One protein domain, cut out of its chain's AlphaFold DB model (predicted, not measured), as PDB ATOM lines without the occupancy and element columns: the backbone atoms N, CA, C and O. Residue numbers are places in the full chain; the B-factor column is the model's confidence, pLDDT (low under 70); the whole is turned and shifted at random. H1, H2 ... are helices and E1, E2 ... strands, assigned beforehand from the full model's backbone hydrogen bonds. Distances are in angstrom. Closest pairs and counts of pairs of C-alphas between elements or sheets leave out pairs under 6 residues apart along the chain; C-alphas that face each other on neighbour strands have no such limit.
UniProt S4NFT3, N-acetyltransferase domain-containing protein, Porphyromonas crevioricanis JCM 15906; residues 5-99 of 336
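This is residues 5 to 99 of the 336 residues of the protein "N-acetyltransferase domain-containing protein" of Porphyromonas crevioricanis JCM 15906 (UniProt S4NFT3). A strongly twisted, four-stranded sheet curls round one long helix, H1, and two shorter helices, H2 and H3, form a small group beyond H1, with H2 on the same face of the sheet as H1. The 95 printed residues hold three named helices and four named strands, in the order E1, E2, E3, H1, E4, H2, H3. The sheet is mixed, in the order E1, E2, E3, E4, with E3 and E4 parallel and the other neighbours antiparallel; the class is mixed, helices and strands. The whole is compact, with a radius of gyration of the C-alphas of 12.7 A, and spans 36 by 29 by 19 A.

Residues 5 to 17 hold no named element. E1 follows, residues 18 to 23, starting at C-alpha 18 at (377.646, 573.950, 375.020) and 16.2 A long. E2, residues 29 to 38, is the longest strand at 26.2 A, and E3, residues 42 to 50, is 23.6 A long and bends by 52 degrees at residue 46. H1, residues 59 to 73, begins with C-alpha 59 at (374.217, 570.448, 392.681) and is 20.8 A long. E4 is residues 77 to 80, 9.9 A; H2 is residues 83 to 89, 9.8 A; H3 is residues 93 to 96, 5.0 A, ending with C-alpha 96 at (363.473, 557.003, 381.783).

E1, E2 and E3 form a meander, each strand the antiparallel neighbour of the one before. In the hairpin E1 and E2, N 20 and O 33 are 2.9 A apart, within hydrogen-bond range; in the hairpin E2 and E3, N 38 and O 42 are at 2.8 A. E3, H1 and E4 make a strand-helix-strand unit, two parallel neighbour strands with a helix between, and its crossover is right-handed; N 43 and O 77 are 2.8 A apart. H1 is on the sheet, its closest C-alphas to E2 being those of Leu 63 and Ile 33, 5.9 A. H1 and H2 touch, closest at the C-alphas of Val 64 and Ala 85, 6.3 A, at a steep tilt of 53 degrees, the same way. H3 is close to H2 but not clearly touching, with C-alphas Gln 95 and Ile 89 at 5.3 A, and is apart from E4. Every O i to N i+4 pair in H1 and H2 is within hydrogen-bond range; H3 is too short for one.

The C-alphas of Ser 26 and Ala 39 are the two farthest apart, at 37.0 A. The printed part has no cut and no long link. Mean pLDDT of the printed part is 80.0, with residues 5 to 14 and residue 83 under 70.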
ATOM      1  N   SER A   5     367.897 578.465 387.519       43.06
ATOM      2  CA  SER A   5     368.294 577.987 386.186       43.06
ATOM      3  C   SER A   5     368.094 579.094 385.148       43.06
ATOM      4  O   SER A   5     366.991 579.628 385.035       43.06
ATOM      5  N   ARG A   6     369.129 579.435 384.368       45.03
ATOM      6  CA  ARG A   6     369.000 580.312 383.192       45.03
ATOM      7  C   ARG A   6     369.431 579.572 381.933       45.03
ATOM      8  O   ARG A   6     370.541 579.057 381.874       45.03
ATOM      9  N   TYR A   7     368.586 579.625 380.910       43.94
ATOM     10  CA  TYR A   7     368.960 579.321 379.535       43.94
ATOM     11  C   TYR A   7     369.450 580.619 378.883       43.94
ATOM     12  O   TYR A   7     368.713 581.603 378.828       43.94
ATOM     13  N   GLN A   8     370.683 580.664 378.384       40.91
ATOM     14  CA  GLN A   8     370.956 581.564 377.263       40.91
ATOM     15  C   GLN A   8     370.341 580.892 376.034       40.91
ATOM     16  O   GLN A   8     370.599 579.706 375.834       40.91
ATOM     17  N   GLN A   9     369.518 581.603 375.255       38.62
ATOM     18  CA  GLN A   9     368.942 581.114 373.995       38.62
ATOM     19  C   GLN A   9     370.068 580.714 373.029       38.62
ATOM     20  O   GLN A   9     370.526 581.512 372.215       38.62
ATOM     21  N   HIS A  10     370.553 579.485 373.141       45.97
ATOM     22  CA  HIS A  10     371.496 578.922 372.195       45.97
ATOM     23  C   HIS A  10     370.669 578.376 371.036       45.97
ATOM     24  O   HIS A  10     369.831 577.493 371.222       45.97
ATOM     25  N   ARG A  11     370.887 578.920 369.831       46.16
ATOM     26  CA  ARG A  11     370.517 578.220 368.594       46.16
ATOM     27  C   ARG A  11     371.071 576.798 368.693       46.16
ATOM     28  O   ARG A  11     372.184 576.622 369.179       46.16
ATOM     29  N   ILE A  12     370.305 575.798 368.261       52.00
ATOM     30  CA  ILE A  12     370.782 574.412 368.196       52.00
ATOM     31  C   ILE A  12     371.976 574.394 367.236       52.00
ATOM     32  O   ILE A  12     371.811 574.409 366.019       52.00
ATOM     33  N   PHE A  13     373.190 574.429 367.777       55.56
ATOM     34  CA  PHE A  13     374.402 574.225 367.001       55.56
ATOM     35  C   PHE A  13     374.657 572.723 366.987       55.56
ATOM     36  O   PHE A  13     375.261 572.176 367.912       55.56
ATOM     37  N   ALA A  14     374.139 572.040 365.965       65.69
ATOM     38  CA  ALA A  14     374.395 570.618 365.777       65.69
ATOM     39  C   ALA A  14     375.906 570.345 365.881       65.69
ATOM     40  O   ALA A  14     376.720 571.036 365.264       65.69
ATOM     41  N   ASN A  15     376.280 569.352 366.687       76.06
ATOM     42  CA  ASN A  15     377.659 568.913 366.906       76.06
ATOM     43  C   ASN A  15     378.615 569.933 367.562       76.06
ATOM     44  O   ASN A  15     379.821 569.691 367.577       76.06
ATOM     45  N   THR A  16     378.118 571.034 368.140       85.56
ATOM     46  CA  THR A  16     378.950 571.962 368.932       85.56
ATOM     47  C   THR A  16     378.634 571.818 370.422       85.56
ATOM     48  O   THR A  16     377.477 572.012 370.802       85.56
ATOM     49  N   PRO A  17     379.614 571.475 371.283       89.56
ATOM     50  CA  PRO A  17     379.394 571.423 372.724       89.56
ATOM     51  C   PRO A  17     378.993 572.782 373.307       89.56
ATOM     52  O   PRO A  17     379.540 573.817 372.928       89.56
ATOM     53  N   PHE A  18     378.068 572.773 374.262       90.81
ATOM     54  CA  PHE A  18     377.646 573.950 375.020       90.81
ATOM     55  C   PHE A  18     377.381 573.591 376.485       90.81
ATOM     56  O   PHE A  18     377.259 572.421 376.852       90.81
ATOM     57  N   ARG A  19     377.322 574.610 377.350       92.25
ATOM     58  CA  ARG A  19     377.178 574.434 378.801       92.25
ATOM     59  C   ARG A  19     375.789 574.830 379.270       92.25
ATOM     60  O   ARG A  19     375.313 575.922 378.968       92.25
ATOM     61  N   LEU A  20     375.189 573.972 380.084       90.12
ATOM     62  CA  LEU A  20     374.042 574.314 380.915       90.12
ATOM     63  C   LEU A  20     374.555 574.564 382.337       90.12
ATOM     64  O   LEU A  20     375.246 573.716 382.901       90.12
ATOM     65  N   THR A  21     374.262 575.730 382.909       90.12
ATOM     66  CA  THR A  21     374.820 576.164 384.200       90.12
ATOM     67  C   THR A  21     373.746 576.250 385.279       90.12
ATOM     68  O   THR A  21     372.600 576.629 385.022       90.12
ATOM     69  N   VAL A  22     374.126 575.922 386.512       86.62
ATOM     70  CA  VAL A  22     373.302 576.143 387.706       86.62
ATOM     71  C   VAL A  22     373.956 577.235 388.541       86.62
ATOM     72  O   VAL A  22     375.148 577.167 388.854       86.62
ATOM     73  N   LYS A  23     373.179 578.260 388.904       82.88
ATOM     74  CA  LYS A  23     373.643 579.356 389.760       82.88
ATOM     75  C   LYS A  23     373.192 579.163 391.197       82.88
ATOM     76  O   LYS A  23     372.034 578.829 391.441       82.88
ATOM     77  N   THR A  24     374.092 579.432 392.136       76.75
ATOM     78  CA  THR A  24     373.805 579.480 393.572       76.75
ATOM     79  C   THR A  24     372.760 580.559 393.891       76.75
ATOM     80  O   THR A  24     372.556 581.480 393.093       76.75
ATOM     81  N   PRO A  25     372.129 580.521 395.080       74.31
ATOM     82  CA  PRO A  25     371.237 581.594 395.527       74.31
ATOM     83  C   PRO A  25     371.892 582.986 395.551       74.31
ATOM     84  O   PRO A  25     371.197 583.987 395.419       74.31
ATOM     85  N   SER A  26     373.225 583.059 395.676       75.25
ATOM     86  CA  SER A  26     374.006 584.305 395.600       75.25
ATOM     87  C   SER A  26     374.308 584.766 394.165       75.25
ATOM     88  O   SER A  26     374.982 585.774 393.973       75.25
ATOM     89  N   GLY A  27     373.829 584.045 393.146       75.00
ATOM     90  CA  GLY A  27     374.002 584.378 391.730       75.00
ATOM     91  C   GLY A  27     375.340 583.945 391.119       75.00
ATOM     92  O   GLY A  27     375.559 584.188 389.928       75.00
ATOM     93  N   GLN A  28     376.212 583.291 391.894       80.06
ATOM     94  CA  GLN A  28     377.480 582.731 391.423       80.06
ATOM     95  C   GLN A  28     377.246 581.412 390.677       80.06
ATOM     96  O   GLN A  28     376.289 580.695 390.958       80.06
ATOM     97  N   GLU A  29     378.099 581.078 389.713       82.81
ATOM     98  CA  GLU A  29     378.034 579.781 389.034       82.81
ATOM     99  C   GLU A  29     378.457 578.672 390.007       82.81
ATOM    100  O   GLU A  29     379.596 578.646 390.461       82.81
ATOM    101  N   GLY A  30     377.527 577.783 390.363       83.00
ATOM    102  CA  GLY A  30     377.799 576.658 391.264       83.00
ATOM    103  C   GLY A  30     378.343 575.427 390.536       83.00
ATOM    104  O   GLY A  30     378.960 574.553 391.149       83.00
ATOM    105  N   GLY A  31     378.113 575.350 389.225       89.31
ATOM    106  CA  GLY A  31     378.592 574.283 388.360       89.31
ATOM    107  C   GLY A  31     377.948 574.319 386.978       89.31
ATOM    108  O   GLY A  31     377.016 575.089 386.718       89.31
ATOM    109  N   TYR A  32     378.433 573.441 386.103       89.69
ATOM    110  CA  TYR A  32     377.943 573.296 384.741       89.69
ATOM    111  C   TYR A  32     377.928 571.835 384.287       89.69
ATOM    112  O   TYR A  32     378.698 570.996 384.756       89.69
ATOM    113  N   ILE A  33     377.045 571.540 383.339       89.25
ATOM    114  CA  ILE A  33     377.027 570.291 382.584       89.25
ATOM    115  C   ILE A  33     377.264 570.624 381.118       89.25
ATOM    116  O   ILE A  33     376.594 571.486 380.545       89.25
ATOM    117  N   GLU A  34     378.277 569.994 380.535       91.19
ATOM    118  CA  GLU A  34     378.599 570.165 379.126       91.19
ATOM    119  C   GLU A  34     377.866 569.105 378.308       91.19
ATOM    120  O   GLU A  34     377.937 567.905 378.601       91.19
ATOM    121  N   VAL A  35     377.144 569.567 377.294       91.50
ATOM    122  CA  VAL A  35     376.280 568.749 376.449       91.50
ATOM    123  C   VAL A  35     376.517 569.066 374.977       91.50
ATOM    124  O   VAL A  35     376.998 570.142 374.629       91.50
ATOM    125  N   VAL A  36     376.171 568.131 374.099       91.50
ATOM    126  CA  VAL A  36     376.198 568.336 372.647       91.50
ATOM    127  C   VAL A  36     374.970 567.701 372.007       91.50
ATOM    128  O   VAL A  36     374.605 566.572 372.340       91.50
ATOM    129  N   CYS A  37     374.334 568.422 371.085       91.38
ATOM    130  CA  CYS A  37     373.250 567.873 370.276       91.38
ATOM    131  C   CYS A  37     373.835 567.064 369.113       91.38
ATOM    132  O   CYS A  37     374.672 567.572 368.363       91.38
ATOM    133  N   ILE A  38     373.389 565.818 368.965       88.56
ATOM    134  CA  ILE A  38     373.869 564.872 367.957       88.56
ATOM    135  C   ILE A  38     372.696 564.421 367.096       88.56
ATOM    136  O   ILE A  38     371.677 563.975 367.621       88.56
ATOM    137  N   ALA A  39     372.887 564.486 365.775       77.38
ATOM    138  CA  ALA A  39     371.954 563.955 364.777       77.38
ATOM    139  C   ALA A  39     370.493 564.387 364.993       77.38
ATOM    140  O   ALA A  39     369.576 563.587 364.823       77.38
ATOM    141  N   ASP A  40     370.317 565.635 365.435       81.00
ATOM    142  CA  ASP A  40     369.055 566.338 365.701       81.00
ATOM    143  C   ASP A  40     368.120 565.727 366.759       81.00
ATOM    144  O   ASP A  40     367.215 566.412 367.223       81.00
ATOM    145  N   ASN A  41     368.381 564.499 367.216       88.00
ATOM    146  CA  ASN A  41     367.496 563.750 368.109       88.00
ATOM    147  C   ASN A  41     368.154 563.340 369.429       88.00
ATOM    148  O   ASN A  41     367.458 562.857 370.320       88.00
ATOM    149  N   PHE A  42     369.467 563.528 369.590       93.06
ATOM    150  CA  PHE A  42     370.166 563.174 370.822       93.06
ATOM    151  C   PHE A  42     370.769 564.386 371.519       93.06
ATOM    152  O   PHE A  42     371.373 565.248 370.886       93.06
ATOM    153  N   LEU A  43     370.690 564.393 372.847       93.00
ATOM    154  CA  LEU A  43     371.488 565.238 373.720       93.00
ATOM    155  C   LEU A  43     372.498 564.356 374.450       93.00
ATOM    156  O   LEU A  43     372.142 563.577 375.336       93.00
ATOM    157  N   LYS A  44     373.773 564.472 374.089       91.06
ATOM    158  CA  LYS A  44     374.840 563.719 374.742       91.06
ATOM    159  C   LYS A  44     375.448 564.527 375.875       91.06
ATOM    160  O   LYS A  44     375.928 565.636 375.657       91.06
ATOM    161  N   VAL A  45     375.472 563.945 377.066       89.44
ATOM    162  CA  VAL A  45     376.170 564.489 378.234       89.44
ATOM    163  C   VAL A  45     377.646 564.118 378.140       89.44
ATOM    164  O   VAL A  45     377.987 562.935 378.148       89.44
ATOM    165  N   LEU A  46     378.521 565.124 378.065       85.81
ATOM    166  CA  LEU A  46     379.969 564.926 377.963       85.81
ATOM    167  C   LEU A  46     380.607 564.809 379.346       85.81
ATOM    168  O   LEU A  46     381.268 563.816 379.641       85.81
ATOM    169  N   HIS A  47     380.392 565.806 380.205       84.12
ATOM    170  CA  HIS A  47     380.888 565.797 381.577       84.12
ATOM    171  C   HIS A  47     380.104 566.774 382.466       84.12
ATOM    172  O   HIS A  47     379.431 567.685 381.985       84.12
ATOM    173  N   THR A  48     380.174 566.569 383.782       86.31
ATOM    174  CA  THR A  48     379.535 567.421 384.798       86.31
ATOM    175  C   THR A  48     380.601 567.973 385.737       86.31
ATOM    176  O   THR A  48     381.435 567.213 386.229       86.31
ATOM    177  N   VAL A  49     380.571 569.279 386.006       85.94
ATOM    178  CA  VAL A  49     381.502 569.963 386.911       85.94
ATOM    179  C   VAL A  49     380.720 570.699 387.986       85.94
ATOM    180  O   VAL A  49     379.840 571.503 387.696       85.94
ATOM    181  N   VAL A  50     381.075 570.438 389.241       85.19
ATOM    182  CA  VAL A  50     380.562 571.159 390.410       85.19
ATOM    183  C   VAL A  50     381.738 571.858 391.078       85.19
ATOM    184  O   VAL A  50     382.773 571.219 391.309       85.19
ATOM    185  N   ASP A  51     381.575 573.144 391.395       83.19
ATOM    186  CA  ASP A  51     382.582 573.912 392.129       83.19
ATOM    187  C   ASP A  51     382.934 573.169 393.435       83.19
ATOM    188  O   ASP A  51     382.023 572.775 394.178       83.19
ATOM    189  N   PRO A  52     384.229 572.945 393.737       84.00
ATOM    190  CA  PRO A  52     384.663 572.303 394.975       84.00
ATOM    191  C   PRO A  52     383.995 572.850 396.243       84.00
ATOM    192  O   PRO A  52     383.668 572.064 397.131       84.00
ATOM    193  N   LYS A  53     383.727 574.160 396.302       82.19
ATOM    194  CA  LYS A  53     383.096 574.848 397.440       82.19
ATOM    195  C   LYS A  53     381.632 574.462 397.655       82.19
ATOM    196  O   LYS A  53     381.082 574.728 398.720       82.19
ATOM    197  N   HIS A  54     380.998 573.851 396.657       75.19
ATOM    198  CA  HIS A  54     379.581 573.491 396.677       75.19
ATOM    199  C   HIS A  54     379.332 571.985 396.483       75.19
ATOM    200  O   HIS A  54     378.195 571.549 396.270       75.19
ATOM    201  N   ARG A  55     380.383 571.158 396.584       76.31
ATOM    202  CA  ARG A  55     380.250 569.692 396.598       76.31
ATOM    203  C   ARG A  55     379.455 569.232 397.826       76.31
ATOM    204  O   ARG A  55     379.500 569.852 398.879       76.31
ATOM    205  N   GLY A  56     378.696 568.145 397.675       73.56
ATOM    206  CA  GLY A  56     377.833 567.601 398.737       73.56
ATOM    207  C   GLY A  56     376.469 568.293 398.892       73.56
ATOM    208  O   GLY A  56     375.592 567.739 399.544       73.56
ATOM    209  N   GLY A  57     376.236 569.437 398.236       76.56
ATOM    210  CA  GLY A  57     374.978 570.198 398.316       76.56
ATOM    211  C   GLY A  57     373.873 569.788 397.331       76.56
ATOM    212  O   GLY A  57     372.893 570.506 397.189       76.56
ATOM    213  N   GLY A  58     374.027 568.676 396.603       81.69
ATOM    214  CA  GLY A  58     373.032 568.208 395.622       81.69
ATOM    215  C   GLY A  58     373.126 568.827 394.219       81.69
ATOM    216  O   GLY A  58     372.422 568.373 393.322       81.69
ATOM    217  N   LEU A  59     374.044 569.770 393.978       83.56
ATOM    218  CA  LEU A  59     374.217 570.448 392.681       83.56
ATOM    219  C   LEU A  59     374.424 569.511 391.483       83.56
ATOM    220  O   LEU A  59     373.934 569.785 390.394       83.56
ATOM    221  N   GLY A  60     375.121 568.384 391.669       82.31
ATOM    222  CA  GLY A  60     375.304 567.400 390.596       82.31
ATOM    223  C   GLY A  60     373.975 566.833 390.088       82.31
ATOM    224  O   GLY A  60     373.803 566.641 388.888       82.31
ATOM    225  N   ARG A  61     373.006 566.635 390.991       84.56
ATOM    226  CA  ARG A  61     371.652 566.210 390.627       84.56
ATOM    227  C   ARG A  61     370.927 567.305 389.854       84.56
ATOM    228  O   ARG A  61     370.337 567.009 388.825       84.56
ATOM    229  N   GLU A  62     371.006 568.549 390.315       87.00
ATOM    230  CA  GLU A  62     370.350 569.674 389.638       87.00
ATOM    231  C   GLU A  62     370.884 569.902 388.222       87.00
ATOM    232  O   GLU A  62     370.116 570.234 387.323       87.00
ATOM    233  N   LEU A  63     372.183 569.678 388.007       88.12
ATOM    234  CA  LEU A  63     372.800 569.733 386.683       88.12
ATOM    235  C   LEU A  63     372.267 568.638 385.752       88.12
ATOM    236  O   LEU A  63     371.944 568.919 384.599       88.12
ATOM    237  N   VAL A  64     372.113 567.406 386.246       87.44
ATOM    238  CA  VAL A  64     371.492 566.327 385.460       87.44
ATOM    239  C   VAL A  64     370.016 566.627 385.192       87.44
ATOM    240  O   VAL A  64     369.575 566.518 384.051       87.44
ATOM    241  N   ASP A  65     369.267 567.095 386.194       87.75
ATOM    242  CA  ASP A  65     367.864 567.497 386.037       87.75
ATOM    243  C   ASP A  65     367.711 568.678 385.051       87.75
ATOM    244  O   ASP A  65     366.694 568.799 384.366       87.75
ATOM    245  N   LEU A  66     368.719 569.549 384.932       89.50
ATOM    246  CA  LEU A  66     368.762 570.612 383.926       89.50
ATOM    247  C   LEU A  66     368.950 570.054 382.507       89.50
ATOM    248  O   LEU A  66     368.231 570.470 381.602       89.50
ATOM    249  N   ALA A  67     369.849 569.087 382.310       90.31
ATOM    250  CA  ALA A  67     369.996 568.414 381.016       90.31
ATOM    251  C   ALA A  67     368.744 567.612 380.632       90.31
ATOM    252  O   ALA A  67     368.341 567.625 379.472       90.31
ATOM    253  N   VAL A  68     368.083 566.976 381.604       89.69
ATOM    254  CA  VAL A  68     366.791 566.301 381.411       89.69
ATOM    255  C   VAL A  68     365.717 567.276 380.938       89.69
ATOM    256  O   VAL A  68     365.022 566.985 379.967       89.69
ATOM    257  N   ARG A  69     365.577 568.436 381.594       89.88
ATOM    258  CA  ARG A  69     364.605 569.461 381.183       89.88
ATOM    259  C   ARG A  69     364.887 569.971 379.777       89.88
ATOM    260  O   ARG A  69     363.973 570.008 378.964       89.88
ATOM    261  N   TYR A  70     366.150 570.269 379.478       91.00
ATOM    262  CA  TYR A  70     366.555 570.685 378.138       91.00
ATOM    263  C   TYR A  70     366.201 569.620 377.089       91.00
ATOM    264  O   TYR A  70     365.601 569.928 376.063       91.00
ATOM    265  N   ALA A  71     366.510 568.348 377.359       91.31
ATOM    266  CA  ALA A  71     366.159 567.253 376.462       91.31
ATOM    267  C   ALA A  71     364.640 567.152 376.246       91.31
ATOM    268  O   ALA A  71     364.194 567.016 375.111       91.31
ATOM    269  N   ALA A  72     363.836 567.293 377.303       90.06
ATOM    270  CA  ALA A  72     362.378 567.262 377.209       90.06
ATOM    271  C   ALA A  72     361.808 568.428 376.381       90.06
ATOM    272  O   ALA A  72     360.993 568.206 375.486       90.06
ATOM    273  N   GLU A  73     362.259 569.657 376.651       91.31
ATOM    274  CA  GLU A  73     361.832 570.878 375.949       91.31
ATOM    275  C   GLU A  73     362.133 570.804 374.441       91.31
ATOM    276  O   GLU A  73     361.332 571.256 373.621       91.31
ATOM    277  N   HIS A  74     363.251 570.172 374.075       90.19
ATOM    278  CA  HIS A  74     363.710 570.031 372.693       90.19
ATOM    279  C   HIS A  74     363.395 568.669 372.049       90.19
ATOM    280  O   HIS A  74     363.787 568.444 370.907       90.19
ATOM    281  N   ARG A  75     362.662 567.778 372.737       90.62
ATOM    282  CA  ARG A  75     362.306 566.418 372.274       90.62
ATOM    283  C   ARG A  75     363.517 565.546 371.905       90.62
ATOM    284  O   ARG A  75     363.468 564.776 370.950       90.62
ATOM    285  N   LEU A  76     364.595 565.663 372.674       92.00
ATOM    286  CA  LEU A  76     365.840 564.922 372.491       92.00
ATOM    287  C   LEU A  76     365.911 563.705 373.422       92.00
ATOM    288  O   LEU A  76     365.407 563.723 374.546       92.00
ATOM    289  N   LYS A  77     366.620 562.670 372.972       92.88
ATOM    290  CA  LYS A  77     367.000 561.488 373.750       92.88
ATOM    291  C   LYS A  77     368.375 561.673 374.383       92.88
ATOM    292  O   LYS A  77     369.315 562.130 373.740       92.88
ATOM    293  N   LEU A  78     368.518 561.316 375.650       91.38
ATOM    294  CA  LEU A  78     369.746 561.482 376.415       91.38
ATOM    295  C   LEU A  78     370.709 560.325 376.170       91.38
ATOM    296  O   LEU A  78     370.395 559.172 376.460       91.38
ATOM    297  N   LEU A  79     371.918 560.660 375.724       90.81
ATOM    298  CA  LEU A  79     373.067 559.758 375.717       90.81
ATOM    299  C   LEU A  79     374.004 560.155 376.858       90.81
ATOM    300  O   LEU A  79     374.486 561.287 376.909       90.81
ATOM    301  N   SER A  80     374.285 559.242 377.784       82.62
ATOM    302  CA  SER A  80     375.240 559.501 378.862       82.62
ATOM    303  C   SER A  80     376.161 558.314 379.076       82.62
ATOM    304  O   SER A  80     375.700 557.209 379.333       82.62
ATOM    305  N   ALA A  81     377.467 558.565 379.018       71.69
ATOM    306  CA  ALA A  81     378.482 557.578 379.373       71.69
ATOM    307  C   ALA A  81     378.736 557.502 380.889       71.69
ATOM    308  O   ALA A  81     379.386 556.580 381.369       71.69
ATOM    309  N   CYS A  82     378.285 558.499 381.656       74.69
ATOM    310  CA  CYS A  82     378.539 558.563 383.088       74.69
ATOM    311  C   CYS A  82     377.493 557.735 383.839       74.69
ATOM    312  O   CYS A  82     376.319 558.104 383.852       74.69
ATOM    313  N   ASN A  83     377.921 556.677 384.535       69.06
ATOM    314  CA  ASN A  83     377.024 555.819 385.320       69.06
ATOM    315  C   ASN A  83     376.203 556.603 386.355       69.06
ATOM    316  O   ASN A  83     375.031 556.307 386.555       69.06
ATOM    317  N   TYR A  84     376.770 557.653 386.965       74.12
ATOM    318  CA  TYR A  84     376.030 558.510 387.894       74.12
ATOM    319  C   TYR A  84     374.882 559.261 387.204       74.12
ATOM    320  O   TYR A  84     373.755 559.256 387.696       74.12
ATOM    321  N   ALA A  85     375.149 559.879 386.050       74.06
ATOM    322  CA  ALA A  85     374.121 560.584 385.291       74.06
ATOM    323  C   ALA A  85     373.080 559.609 384.720       74.06
ATOM    324  O   ALA A  85     371.886 559.866 384.848       74.06
ATOM    325  N   ALA A  86     373.510 558.462 384.186       75.94
ATOM    326  CA  ALA A  86     372.618 557.402 383.720       75.94
ATOM    327  C   ALA A  86     371.698 556.891 384.844       75.94
ATOM    328  O   ALA A  86     370.482 556.833 384.668       75.94
ATOM    329  N   MET A  87     372.248 556.619 386.033       78.00
ATOM    330  CA  MET A  87     371.476 556.207 387.210       78.00
ATOM    331  C   MET A  87     370.444 557.268 387.615       78.00
ATOM    332  O   MET A  87     369.310 556.930 387.952       78.00
ATOM    333  N   LEU A  88     370.812 558.553 387.590       78.06
ATOM    334  CA  LEU A  88     369.883 559.637 387.910       78.06
ATOM    335  C   LEU A  88     368.751 559.754 386.882       78.06
ATOM    336  O   LEU A  88     367.600 559.887 387.292       78.06
ATOM    337  N   ILE A  89     369.056 559.635 385.586       78.38
ATOM    338  CA  ILE A  89     368.065 559.654 384.498       78.38
ATOM    339  C   ILE A  89     367.075 558.484 384.637       78.38
ATOM    340  O   ILE A  89     365.900 558.616 384.307       78.38
ATOM    341  N   GLN A  90     367.495 557.346 385.193       75.81
ATOM    342  CA  GLN A  90     366.620 556.182 385.344       75.81
ATOM    343  C   GLN A  90     365.690 556.206 386.569       75.81
ATOM    344  O   GLN A  90     364.855 555.310 386.732       75.81
ATOM    345  N   ARG A  91     365.763 557.224 387.436       74.06
ATOM    346  CA  ARG A  91     365.046 557.224 388.725       74.06
ATOM    347  C   ARG A  91     363.524 557.189 388.615       74.06
ATOM    348  O   ARG A  91     362.879 556.523 389.422       74.06
ATOM    349  N   ASN A  92     362.927 557.870 387.643       74.25
ATOM    350  CA  ASN A  92     361.471 557.907 387.477       74.25
ATOM    351  C   ASN A  92     361.059 557.682 386.016       74.25
ATOM    352  O   ASN A  92     361.878 557.766 385.104       74.25
ATOM    353  N   ALA A  93     359.786 557.342 385.802       70.69
ATOM    354  CA  ALA A  93     359.282 556.922 384.495       70.69
ATOM    355  C   ALA A  93     359.404 558.014 383.416       70.69
ATOM    356  O   ALA A  93     359.745 557.705 382.276       70.69
ATOM    357  N   SER A  94     359.181 559.285 383.768       70.00
ATOM    358  CA  SER A  94     359.283 560.402 382.823       70.00
ATOM    359  C   SER A  94     360.725 560.675 382.394       70.00
ATOM    360  O   SER A  94     360.966 560.951 381.223       70.00
ATOM    361  N   GLN A  95     361.696 560.542 383.301       77.19
ATOM    362  CA  GLN A  95     363.118 560.661 382.973       77.19
ATOM    363  C   GLN A  95     363.634 559.439 382.202       77.19
ATOM    364  O   GLN A  95     364.381 559.600 381.238       77.19
ATOM    365  N   ARG A  96     363.163 558.228 382.539       76.19
ATOM    366  CA  ARG A  96     363.473 557.003 381.783       76.19
ATOM    367  C   ARG A  96     363.061 557.102 380.320       76.19
ATOM    368  O   ARG A  96     363.834 556.697 379.464       76.19
ATOM    369  N   ALA A  97     361.898 557.688 380.027       80.25
ATOM    370  CA  ALA A  97     361.421 557.865 378.653       80.25
ATOM    371  C   ALA A  97     362.347 558.746 377.787       80.25
ATOM    372  O   ALA A  97     362.347 558.630 376.556       80.25
ATOM    373  N   LEU A  98     363.136 559.616 378.428       85.31
ATOM    374  CA  LEU A  98     364.126 560.471 377.777       85.31
ATOM    375  C   LEU A  98     365.488 559.794 377.631       85.31
ATOM    376  O   LEU A  98     366.281 560.269 376.828       85.31
ATOM    377  N   SER A  99     365.786 558.715 378.361       88.50
ATOM    378  CA  SER A  99     367.001 557.931 378.112       88.50
ATOM    379  C   SER A  99     366.947 557.349 376.705       88.50
ATOM    380  O   SER A  99     365.913 556.823 376.291       88.50
TER     381      SER A  99